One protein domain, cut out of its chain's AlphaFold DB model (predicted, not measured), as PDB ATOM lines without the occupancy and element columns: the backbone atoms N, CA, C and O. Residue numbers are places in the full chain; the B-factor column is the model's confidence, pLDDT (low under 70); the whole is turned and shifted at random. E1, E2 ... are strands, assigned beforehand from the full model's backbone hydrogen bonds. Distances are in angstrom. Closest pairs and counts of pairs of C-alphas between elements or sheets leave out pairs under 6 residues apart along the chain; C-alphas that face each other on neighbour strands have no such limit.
ATOM      1  N   TYR A  29     -43.394 -38.910  39.624       45.69
ATOM      2  CA  TYR A  29     -44.083 -40.179  39.634       45.69
ATOM      3  C   TYR A  29     -44.927 -40.114  40.902       45.69
ATOM      4  O   TYR A  29     -44.491 -40.513  41.987       45.69
ATOM      5  N   SER A  30     -46.092 -39.471  40.788       43.75
ATOM      6  CA  SER A  30     -47.141 -39.531  41.789       43.75
ATOM      7  C   SER A  30     -47.240 -40.988  42.203       43.75
ATOM      8  O   SER A  30     -47.676 -41.833  41.426       43.75
ATOM      9  N   SER A  31     -46.775 -41.288  43.415       44.69
ATOM     10  CA  SER A  31     -46.862 -42.603  44.050       44.69
ATOM     11  C   SER A  31     -48.308 -42.915  44.460       44.69
ATOM     12  O   SER A  31     -48.558 -43.536  45.488       44.69
ATOM     13  N   ASP A  32     -49.263 -42.476  43.647       44.91
ATOM     14  CA  ASP A  32     -50.554 -43.110  43.499       44.91
ATOM     15  C   ASP A  32     -50.259 -44.377  42.707       44.91
ATOM     16  O   ASP A  32     -50.072 -44.315  41.502       44.91
ATOM     17  N   THR A  33     -50.034 -45.480  43.419       51.47
ATOM     18  CA  THR A  33     -50.484 -46.847  43.093       51.47
ATOM     19  C   THR A  33     -50.979 -47.124  41.661       51.47
ATOM     20  O   THR A  33     -52.053 -47.694  41.479       51.47
ATOM     21  N   GLN A  34     -50.227 -46.763  40.626       56.44
ATOM     22  CA  GLN A  34     -50.480 -47.220  39.270       56.44
ATOM     23  C   GLN A  34     -49.921 -48.632  39.226       56.44
ATOM     24  O   GLN A  34     -48.707 -48.837  39.224       56.44
ATOM     25  N   SER A  35     -50.823 -49.606  39.335       71.81
ATOM     26  CA  SER A  35     -50.494 -51.015  39.155       71.81
ATOM     27  C   SER A  35     -49.866 -51.159  37.774       71.81
ATOM     28  O   SER A  35     -50.539 -50.990  36.765       71.81
ATOM     29  N   LEU A  36     -48.555 -51.381  37.734       80.81
ATOM     30  CA  LEU A  36     -47.842 -51.614  36.487       80.81
ATOM     31  C   LEU A  36     -48.276 -52.979  35.953       80.81
ATOM     32  O   LEU A  36     -48.075 -53.993  36.624       80.81
ATOM     33  N   HIS A  37     -48.851 -52.993  34.758       86.50
ATOM     34  CA  HIS A  37     -49.199 -54.212  34.044       86.50
ATOM     35  C   HIS A  37     -47.981 -54.649  33.232       86.50
ATOM     36  O   HIS A  37     -47.607 -53.988  32.262       86.50
ATOM     37  N   TRP A  38     -47.331 -55.726  33.670       87.12
ATOM     38  CA  TRP A  38     -46.147 -56.274  33.014       87.12
ATOM     39  C   TRP A  38     -46.532 -57.277  31.938       87.12
ATOM     40  O   TRP A  38     -47.420 -58.103  32.136       87.12
ATOM     41  N   TYR A  39     -45.812 -57.240  30.826       88.06
ATOM     42  CA  TYR A  39     -45.959 -58.149  29.704       88.06
ATOM     43  C   TYR A  39     -44.606 -58.749  29.373       88.06
ATOM     44  O   TYR A  39     -43.636 -58.023  29.166       88.06
ATOM     45  N   GLU A  40     -44.544 -60.071  29.325       86.94
ATOM     46  CA  GLU A  40     -43.349 -60.835  28.996       86.94
ATOM     47  C   GLU A  40     -43.421 -61.297  27.545       86.94
ATOM     48  O   GLU A  40     -44.446 -61.817  27.093       86.94
ATOM     49  N   LYS A  41     -42.330 -61.092  26.813       84.69
ATOM     50  CA  LYS A  41     -42.209 -61.491  25.421       84.69
ATOM     51  C   LYS A  41     -41.868 -62.973  25.339       84.69
ATOM     52  O   LYS A  41     -40.815 -63.404  25.800       84.69
ATOM     53  N   ASN A  42     -42.721 -63.752  24.691       81.75
ATOM     54  CA  ASN A  42     -42.431 -65.141  24.378       81.75
ATOM     55  C   ASN A  42     -41.373 -65.208  23.270       81.75
ATOM     56  O   ASN A  42     -41.596 -64.719  22.165       81.75
ATOM     57  N   GLU A  43     -40.234 -65.846  23.524       76.88
ATOM     58  CA  GLU A  43     -39.158 -65.929  22.531       76.88
ATOM     59  C   GLU A  43     -39.512 -66.771  21.299       76.88
ATOM     60  O   GLU A  43     -38.999 -66.523  20.206       76.88
ATOM     61  N   ALA A  44     -40.376 -67.776  21.460       77.19
ATOM     62  CA  ALA A  44     -40.727 -68.703  20.392       77.19
ATOM     63  C   ALA A  44     -41.719 -68.090  19.395       77.19
ATOM     64  O   ALA A  44     -41.667 -68.414  18.207       77.19
ATOM     65  N   THR A  45     -42.619 -67.222  19.867       81.38
ATOM     66  CA  THR A  45     -43.654 -66.591  19.028       81.38
ATOM     67  C   THR A  45     -43.422 -65.100  18.791       81.38
ATOM     68  O   THR A  45     -43.941 -64.553  17.823       81.38
ATOM     69  N   GLY A  46     -42.615 -64.443  19.627       79.19
ATOM     70  CA  GLY A  46     -42.410 -62.994  19.630       79.19
ATOM     71  C   GLY A  46     -43.563 -62.202  20.256       79.19
ATOM     72  O   GLY A  46     -43.490 -60.976  20.289       79.19
ATOM     73  N   GLU A  47     -44.605 -62.882  20.740       84.38
ATOM     74  CA  GLU A  47     -45.808 -62.267  21.300       84.38
ATOM     75  C   GLU A  47     -45.629 -61.923  22.775       84.38
ATOM     76  O   GLU A  47     -45.004 -62.659  23.536       84.38
ATOM     77  N   TYR A  48     -46.229 -60.817  23.192       86.56
ATOM     78  CA  TYR A  48     -46.240 -60.383  24.579       86.56
ATOM     79  C   TYR A  48     -47.441 -60.974  25.321       86.56
ATOM     80  O   TYR A  48     -48.583 -60.861  24.879       86.56
ATOM     81  N   THR A  49     -47.187 -61.584  26.474       87.44
ATOM     82  CA  THR A  49     -48.220 -62.167  27.338       87.44
ATOM     83  C   THR A  49     -48.233 -61.482  28.700       87.44
ATOM     84  O   THR A  49     -47.167 -61.127  29.204       87.44
ATOM     85  N   PRO A  50     -49.409 -61.264  29.313       86.56
ATOM     86  CA  PRO A  50     -49.494 -60.603  30.609       86.56
ATOM     87  C   PRO A  50     -48.814 -61.452  31.687       86.56
ATOM     88  O   PRO A  50     -49.136 -62.627  31.875       86.56
ATOM     89  N   SER A  51     -47.888 -60.839  32.417       83.25
ATOM     90  CA  SER A  51     -47.228 -61.452  33.561       83.25
ATOM     91  C   SER A  51     -48.162 -61.399  34.776       83.25
ATOM     92  O   SER A  51     -48.769 -60.361  35.046       83.25
ATOM     93  N   PRO A  52     -48.293 -62.487  35.556       74.62
ATOM     94  CA  PRO A  52     -49.211 -62.558  36.696       74.62
ATOM     95  C   PRO A  52     -48.808 -61.679  37.899       74.62
ATOM     96  O   PRO A  52     -49.432 -61.773  38.958       74.62
ATOM     97  N   GLY A  53     -47.769 -60.848  37.780       68.56
ATOM     98  CA  GLY A  53     -47.249 -60.016  38.860       68.56
ATOM     99  C   GLY A  53     -47.122 -58.538  38.492       68.56
ATOM    100  O   GLY A  53     -46.879 -58.174  37.349       68.56
ATOM    101  N   ASN A  54     -47.173 -57.680  39.512       68.88
ATOM    102  CA  ASN A  54     -46.850 -56.248  39.401       68.88
ATOM    103  C   ASN A  54     -45.328 -55.993  39.395       68.88
ATOM    104  O   ASN A  54     -44.860 -54.952  39.858       68.88
ATOM    105  N   GLN A  55     -44.539 -56.976  38.965       71.62
ATOM    106  CA  GLN A  55     -43.081 -56.951  39.007       71.62
ATOM    107  C   GLN A  55     -42.515 -57.362  37.647       71.62
ATOM    108  O   GLN A  55     -43.127 -58.190  36.970       71.62
ATOM    109  N   PRO A  56     -41.346 -56.818  37.267       71.94
ATOM    110  CA  PRO A  56     -40.669 -57.246  36.054       71.94
ATOM    111  C   PRO A  56     -40.392 -58.755  36.111       71.94
ATOM    112  O   PRO A  56     -40.032 -59.264  37.182       71.94
ATOM    113  N   PRO A  57     -40.539 -59.480  34.987       75.19
ATOM    114  CA  PRO A  57     -40.186 -60.891  34.937       75.19
ATOM    115  C   PRO A  57     -38.709 -61.057  35.309       75.19
ATOM    116  O   PRO A  57     -37.837 -60.319  34.850       75.19
ATOM    117  N   SER A  58     -38.443 -61.995  36.220       65.69
ATOM    118  CA  SER A  58     -37.097 -62.218  36.769       65.69
ATOM    119  C   SER A  58     -36.174 -62.951  35.794       65.69
ATOM    120  O   SER A  58     -34.955 -62.872  35.929       65.69
ATOM    121  N   GLU A  59     -36.749 -63.653  34.818       66.38
ATOM    122  CA  GLU A  59     -36.040 -64.506  33.870       66.38
ATOM    123  C   GLU A  59     -36.233 -63.944  32.464       66.38
ATOM    124  O   GLU A  59     -37.152 -64.280  31.736       66.38
ATOM    125  N   CYS A  60     -35.360 -63.013  32.113       69.44
ATOM    126  CA  CYS A  60     -35.247 -62.464  30.774       69.44
ATOM    127  C   CYS A  60     -34.250 -63.369  30.025       69.44
ATOM    128  O   CYS A  60     -33.047 -63.311  30.304       69.44
ATOM    129  N   GLU A  61     -34.732 -64.264  29.153       66.19
ATOM    130  CA  GLU A  61     -33.858 -65.157  28.375       66.19
ATOM    131  C   GLU A  61     -33.086 -64.380  27.292       66.19
ATOM    132  O   GLU A  61     -33.636 -63.493  26.648       66.19
ATOM    133  N   PRO A  62     -31.777 -64.636  27.103       59.59
ATOM    134  CA  PRO A  62     -30.944 -63.848  26.205       59.59
ATOM    135  C   PRO A  62     -31.186 -64.145  24.719       59.59
ATOM    136  O   PRO A  62     -30.471 -64.946  24.115       59.59
ATOM    137  N   ASN A  63     -32.079 -63.379  24.088       65.62
ATOM    138  CA  ASN A  63     -32.241 -63.346  22.636       65.62
ATOM    139  C   ASN A  63     -31.435 -62.213  21.958       65.62
ATOM    140  O   ASN A  63     -31.679 -61.030  22.190       65.62
ATOM    141  N   PRO A  64     -30.485 -62.524  21.057       65.19
ATOM    142  CA  PRO A  64     -29.734 -61.504  20.321       65.19
ATOM    143  C   PRO A  64     -30.546 -60.793  19.226       65.19
ATOM    144  O   PRO A  64     -30.102 -59.753  18.744       65.19
ATOM    145  N   SER A  65     -31.684 -61.352  18.804       67.38
ATOM    146  CA  SER A  65     -32.535 -60.786  17.748       67.38
ATOM    147  C   SER A  65     -33.598 -59.834  18.293       67.38
ATOM    148  O   SER A  65     -34.042 -58.955  17.558       67.38
ATOM    149  N   ASN A  66     -33.996 -59.985  19.560       69.00
ATOM    150  CA  ASN A  66     -34.868 -59.035  20.238       69.00
ATOM    151  C   ASN A  66     -34.335 -58.745  21.651       69.00
ATOM    152  O   ASN A  66     -34.436 -59.605  22.522       69.00
ATOM    153  N   PRO A  67     -33.717 -57.571  21.874       74.94
ATOM    154  CA  PRO A  67     -33.082 -57.257  23.147       74.94
ATOM    155  C   PRO A  67     -34.093 -56.934  24.254       74.94
ATOM    156  O   PRO A  67     -33.698 -56.902  25.417       74.94
ATOM    157  N   ILE A  68     -35.362 -56.686  23.910       82.44
ATOM    158  CA  ILE A  68     -36.437 -56.389  24.855       82.44
ATOM    159  C   ILE A  68     -37.156 -57.697  25.182       82.44
ATOM    160  O   ILE A  68     -37.646 -58.388  24.290       82.44
ATOM    161  N   CYS A  69     -37.225 -58.038  26.467       82.19
ATOM    162  CA  CYS A  69     -37.910 -59.249  26.928       82.19
ATOM    163  C   CYS A  69     -39.192 -58.952  27.704       82.19
ATOM    164  O   CYS A  69     -40.020 -59.843  27.875       82.19
ATOM    165  N   ALA A  70     -39.369 -57.723  28.195       86.75
ATOM    166  CA  ALA A  70     -40.576 -57.352  28.913       86.75
ATOM    167  C   ALA A  70     -40.859 -55.857  28.847       86.75
ATOM    168  O   ALA A  70     -39.940 -55.040  28.844       86.75
ATOM    169  N   LEU A  71     -42.144 -55.526  28.872       87.62
ATOM    170  CA  LEU A  71     -42.666 -54.166  28.836       87.62
ATOM    171  C   LEU A  71     -43.668 -53.965  29.974       87.62
ATOM    172  O   LEU A  71     -44.377 -54.897  30.355       87.62
ATOM    173  N   ALA A  72     -43.740 -52.752  30.513       86.75
ATOM    174  CA  ALA A  72     -44.758 -52.357  31.478       86.75
ATOM    175  C   ALA A  72     -45.615 -51.215  30.940       86.75
ATOM    176  O   ALA A  72     -45.110 -50.305  30.275       86.75
ATOM    177  N   PHE A  73     -46.893 -51.235  31.321       86.69
ATOM    178  CA  PHE A  73     -47.884 -50.205  31.014       86.69
ATOM    179  C   PHE A  73     -48.686 -49.821  32.262       86.69
ATOM    180  O   PHE A  73     -48.774 -50.583  33.226       86.69
ATOM    181  N   THR A  74     -49.271 -48.623  32.250       85.12
ATOM    182  CA  THR A  74     -50.152 -48.125  33.323       85.12
ATOM    183  C   THR A  74     -51.540 -48.759  33.287       85.12
ATOM    184  O   THR A  74     -52.253 -48.732  34.284       85.12
ATOM    185  N   GLU A  75     -51.929 -49.297  32.133       84.44
ATOM    186  CA  GLU A  75     -53.231 -49.903  31.863       84.44
ATOM    187  C   GLU A  75     -53.033 -51.271  31.201       84.44
ATOM    188  O   GLU A  75     -52.010 -51.519  30.555       84.44
ATOM    189  N   GLU A  76     -54.018 -52.156  31.356       82.94
ATOM    190  CA  GLU A  76     -54.028 -53.449  30.676       82.94
ATOM    191  C   GLU A  76     -54.204 -53.248  29.162       82.94
ATOM    192  O   GLU A  76     -55.221 -52.745  28.687       82.94
ATOM    193  N   GLN A  77     -53.196 -53.658  28.404       84.50
ATOM    194  CA  GLN A  77     -53.192 -53.702  26.951       84.50
ATOM    195  C   GLN A  77     -53.740 -55.039  26.440       84.50
ATOM    196  O   GLN A  77     -53.422 -56.105  26.971       84.50
ATOM    197  N   THR A  78     -54.554 -54.976  25.381       82.94
ATOM    198  CA  THR A  78     -55.080 -56.163  24.676       82.94
ATOM    199  C   THR A  78     -54.070 -56.729  23.676       82.94
ATOM    200  O   THR A  78     -54.012 -57.938  23.477       82.94
ATOM    201  N   GLU A  79     -53.266 -55.857  23.072       84.38
ATOM    202  CA  GLU A  79     -52.174 -56.197  22.161       84.38
ATOM    203  C   GLU A  79     -50.957 -55.373  22.575       84.38
ATOM    204  O   GLU A  79     -51.096 -54.185  22.865       84.38
ATOM    205  N   VAL A  80     -49.785 -56.007  22.636       85.12
ATOM    206  CA  VAL A  80     -48.527 -55.366  23.027       85.12
ATOM    207  C   VAL A  80     -47.472 -55.640  21.968       85.12
ATOM    208  O   VAL A  80     -47.294 -56.783  21.547       85.12
ATOM    209  N   ASP A  81     -46.772 -54.588  21.555       83.75
ATOM    210  CA  ASP A  81     -45.669 -54.629  20.598       83.75
ATOM    211  C   ASP A  81     -44.566 -53.636  21.004       83.75
ATOM    212  O   ASP A  81     -44.811 -52.687  21.751       83.75
ATOM    213  N   ASP A  82     -43.358 -53.836  20.469       76.69
ATOM    214  CA  ASP A  82     -42.178 -52.994  20.710       76.69
ATOM    215  C   ASP A  82     -42.361 -51.529  20.251       76.69
ATOM    216  O   ASP A  82     -41.574 -50.658  20.613       76.69
ATOM    217  N   SER A  83     -43.382 -51.234  19.439       79.62
ATOM    218  CA  SER A  83     -43.700 -49.880  18.965       79.62
ATOM    219  C   SER A  83     -44.587 -49.053  19.907       79.62
ATOM    220  O   SER A  83     -44.813 -47.870  19.637       79.62
ATOM    221  N   MET A  84     -45.115 -49.647  20.982       79.44
ATOM    222  CA  MET A  84     -46.042 -48.970  21.891       79.44
ATOM    223  C   MET A  84     -45.325 -48.063  22.895       79.44
ATOM    224  O   MET A  84     -44.200 -48.322  23.309       79.44
ATOM    225  N   GLU A  85     -46.001 -46.991  23.313       77.69
ATOM    226  CA  GLU A  85     -45.470 -46.086  24.333       77.69
ATOM    227  C   GLU A  85     -45.527 -46.773  25.708       77.69
ATOM    228  O   GLU A  85     -46.598 -46.990  26.277       77.69
ATOM    229  N   THR A  86     -44.360 -47.167  26.213       79.19
ATOM    230  CA  THR A  86     -44.190 -47.919  27.463       79.19
ATOM    231  C   THR A  86     -43.633 -47.041  28.572       79.19
ATOM    232  O   THR A  86     -42.871 -46.108  28.326       79.19
ATOM    233  N   ILE A  87     -43.941 -47.391  29.819       81.31
ATOM    234  CA  ILE A  87     -43.417 -46.689  31.005       81.31
ATOM    235  C   ILE A  87     -42.155 -47.338  31.579       81.31
ATOM    236  O   ILE A  87     -41.384 -46.677  32.271       81.31
ATOM    237  N   ALA A  88     -41.941 -48.626  31.301       76.44
ATOM    238  CA  ALA A  88     -40.706 -49.327  31.616       76.44
ATOM    239  C   ALA A  88     -40.484 -50.482  30.636       76.44
ATOM    240  O   ALA A  88     -41.434 -51.132  30.203       76.44
ATOM    241  N   GLU A  89     -39.219 -50.754  30.340       78.75
ATOM    242  CA  GLU A  89     -38.777 -51.873  29.513       78.75
ATOM    243  C   GLU A  89     -37.645 -52.621  30.225       78.75
ATOM    244  O   GLU A  89     -36.798 -52.018  30.894       78.75
ATOM    245  N   VAL A  90     -37.641 -53.949  30.104       79.44
ATOM    246  CA  VAL A  90     -36.539 -54.800  30.555       79.44
ATOM    247  C   VAL A  90     -35.759 -55.240  29.329       79.44
ATOM    248  O   VAL A  90     -36.252 -55.989  28.481       79.44
ATOM    249  N   VAL A  91     -34.521 -54.761  29.263       76.38
ATOM    250  CA  VAL A  91     -33.565 -55.106  28.217       76.38
ATOM    251  C   VAL A  91     -32.613 -56.172  28.737       76.38
ATOM    252  O   VAL A  91     -32.097 -56.088  29.856       76.38
ATOM    253  N   LEU A  92     -32.327 -57.155  27.892       70.88
ATOM    254  CA  LEU A  92     -31.322 -58.171  28.146       70.88
ATOM    255  C   LEU A  92     -29.943 -57.546  28.282       70.88
ATOM    256  O   LEU A  92     -29.312 -57.128  27.308       70.88
ATOM    257  N   ASN A  93     -29.433 -57.534  29.508       56.03
ATOM    258  CA  ASN A  93     -28.073 -57.104  29.753       56.03
ATOM    259  C   ASN A  93     -27.116 -58.245  29.374       56.03
ATOM    260  O   ASN A  93     -26.864 -59.151  30.171       56.03
ATOM    261  N   ARG A  94     -26.572 -58.217  28.149       51.09
ATOM    262  CA  ARG A  94     -25.416 -59.049  27.778       51.09
ATOM    263  C   ARG A  94     -24.222 -58.626  28.639       51.09
ATOM    264  O   ARG A  94     -23.457 -57.745  28.258       51.09
ATOM    265  N   SER A  95     -24.065 -59.248  29.805       47.62
ATOM    266  CA  SER A  95     -22.798 -59.196  30.534       47.62
ATOM    267  C   SER A  95     -21.763 -59.933  29.686       47.62
ATOM    268  O   SER A  95     -21.901 -61.129  29.438       47.62
ATOM    269  N   ASN A  96     -20.820 -59.159  29.151       40.81
ATOM    270  CA  ASN A  96     -19.673 -59.609  28.362       40.81
ATOM    271  C   ASN A  96     -18.721 -60.434  29.234       40.81
ATOM    272  O   ASN A  96     -18.442 -59.966  30.363       40.81
TER     273      ASN A  96
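AT A GLANCE: This is residues 29 to 96 of the 96 residues of an uncharacterized protein of Sphingobacterium sp. SGR-19 (UniProt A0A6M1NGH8). With little regular structure, this domain is a small, twisted sheet of four short strands between long loops: residues 53 to 59 pass over one face, residues 79 to 85 over the other, and the two end stretches make the length. The printed part has 68 residues, with strands E1 to E4 holding 18, and no named helix. The all-strand sheet, E2 - E1 - E3 - E4, is antiparallel. It is compact, radius of gyration of the C-alphas 12.1 A, spanning 37 by 27 by 21 A.

HOW THE PARTS SIT: E1, residues 37 to 41, is antiparallel to E3, residues 68 to 73, at 161 degrees; N 39 and O 71 are 2.8 A apart. E2, residues 48 to 50, forms a hairpin with E1; N 49 and O 40 are 2.8 A apart. E4, residues 88 to 91, forms a hairpin with E3; N 72 and O 88 are 2.8 A apart. E2 and E4 are apart.

IN THESE COORDINATES: E1 begins at C-alpha 37 (-49.199, -54.212, 34.044) and is 13.3 A long, E3 14.4 A. E4 ends at C-alpha 91 (-33.565, -55.106, 28.217).

THE WHOLE: The printed part has no cut. The links E2 to E3 and E3 to E4 are long. Residues 29 to 34, 53 to 54, 58 to 66 and 93 to 96 have pLDDT under 70.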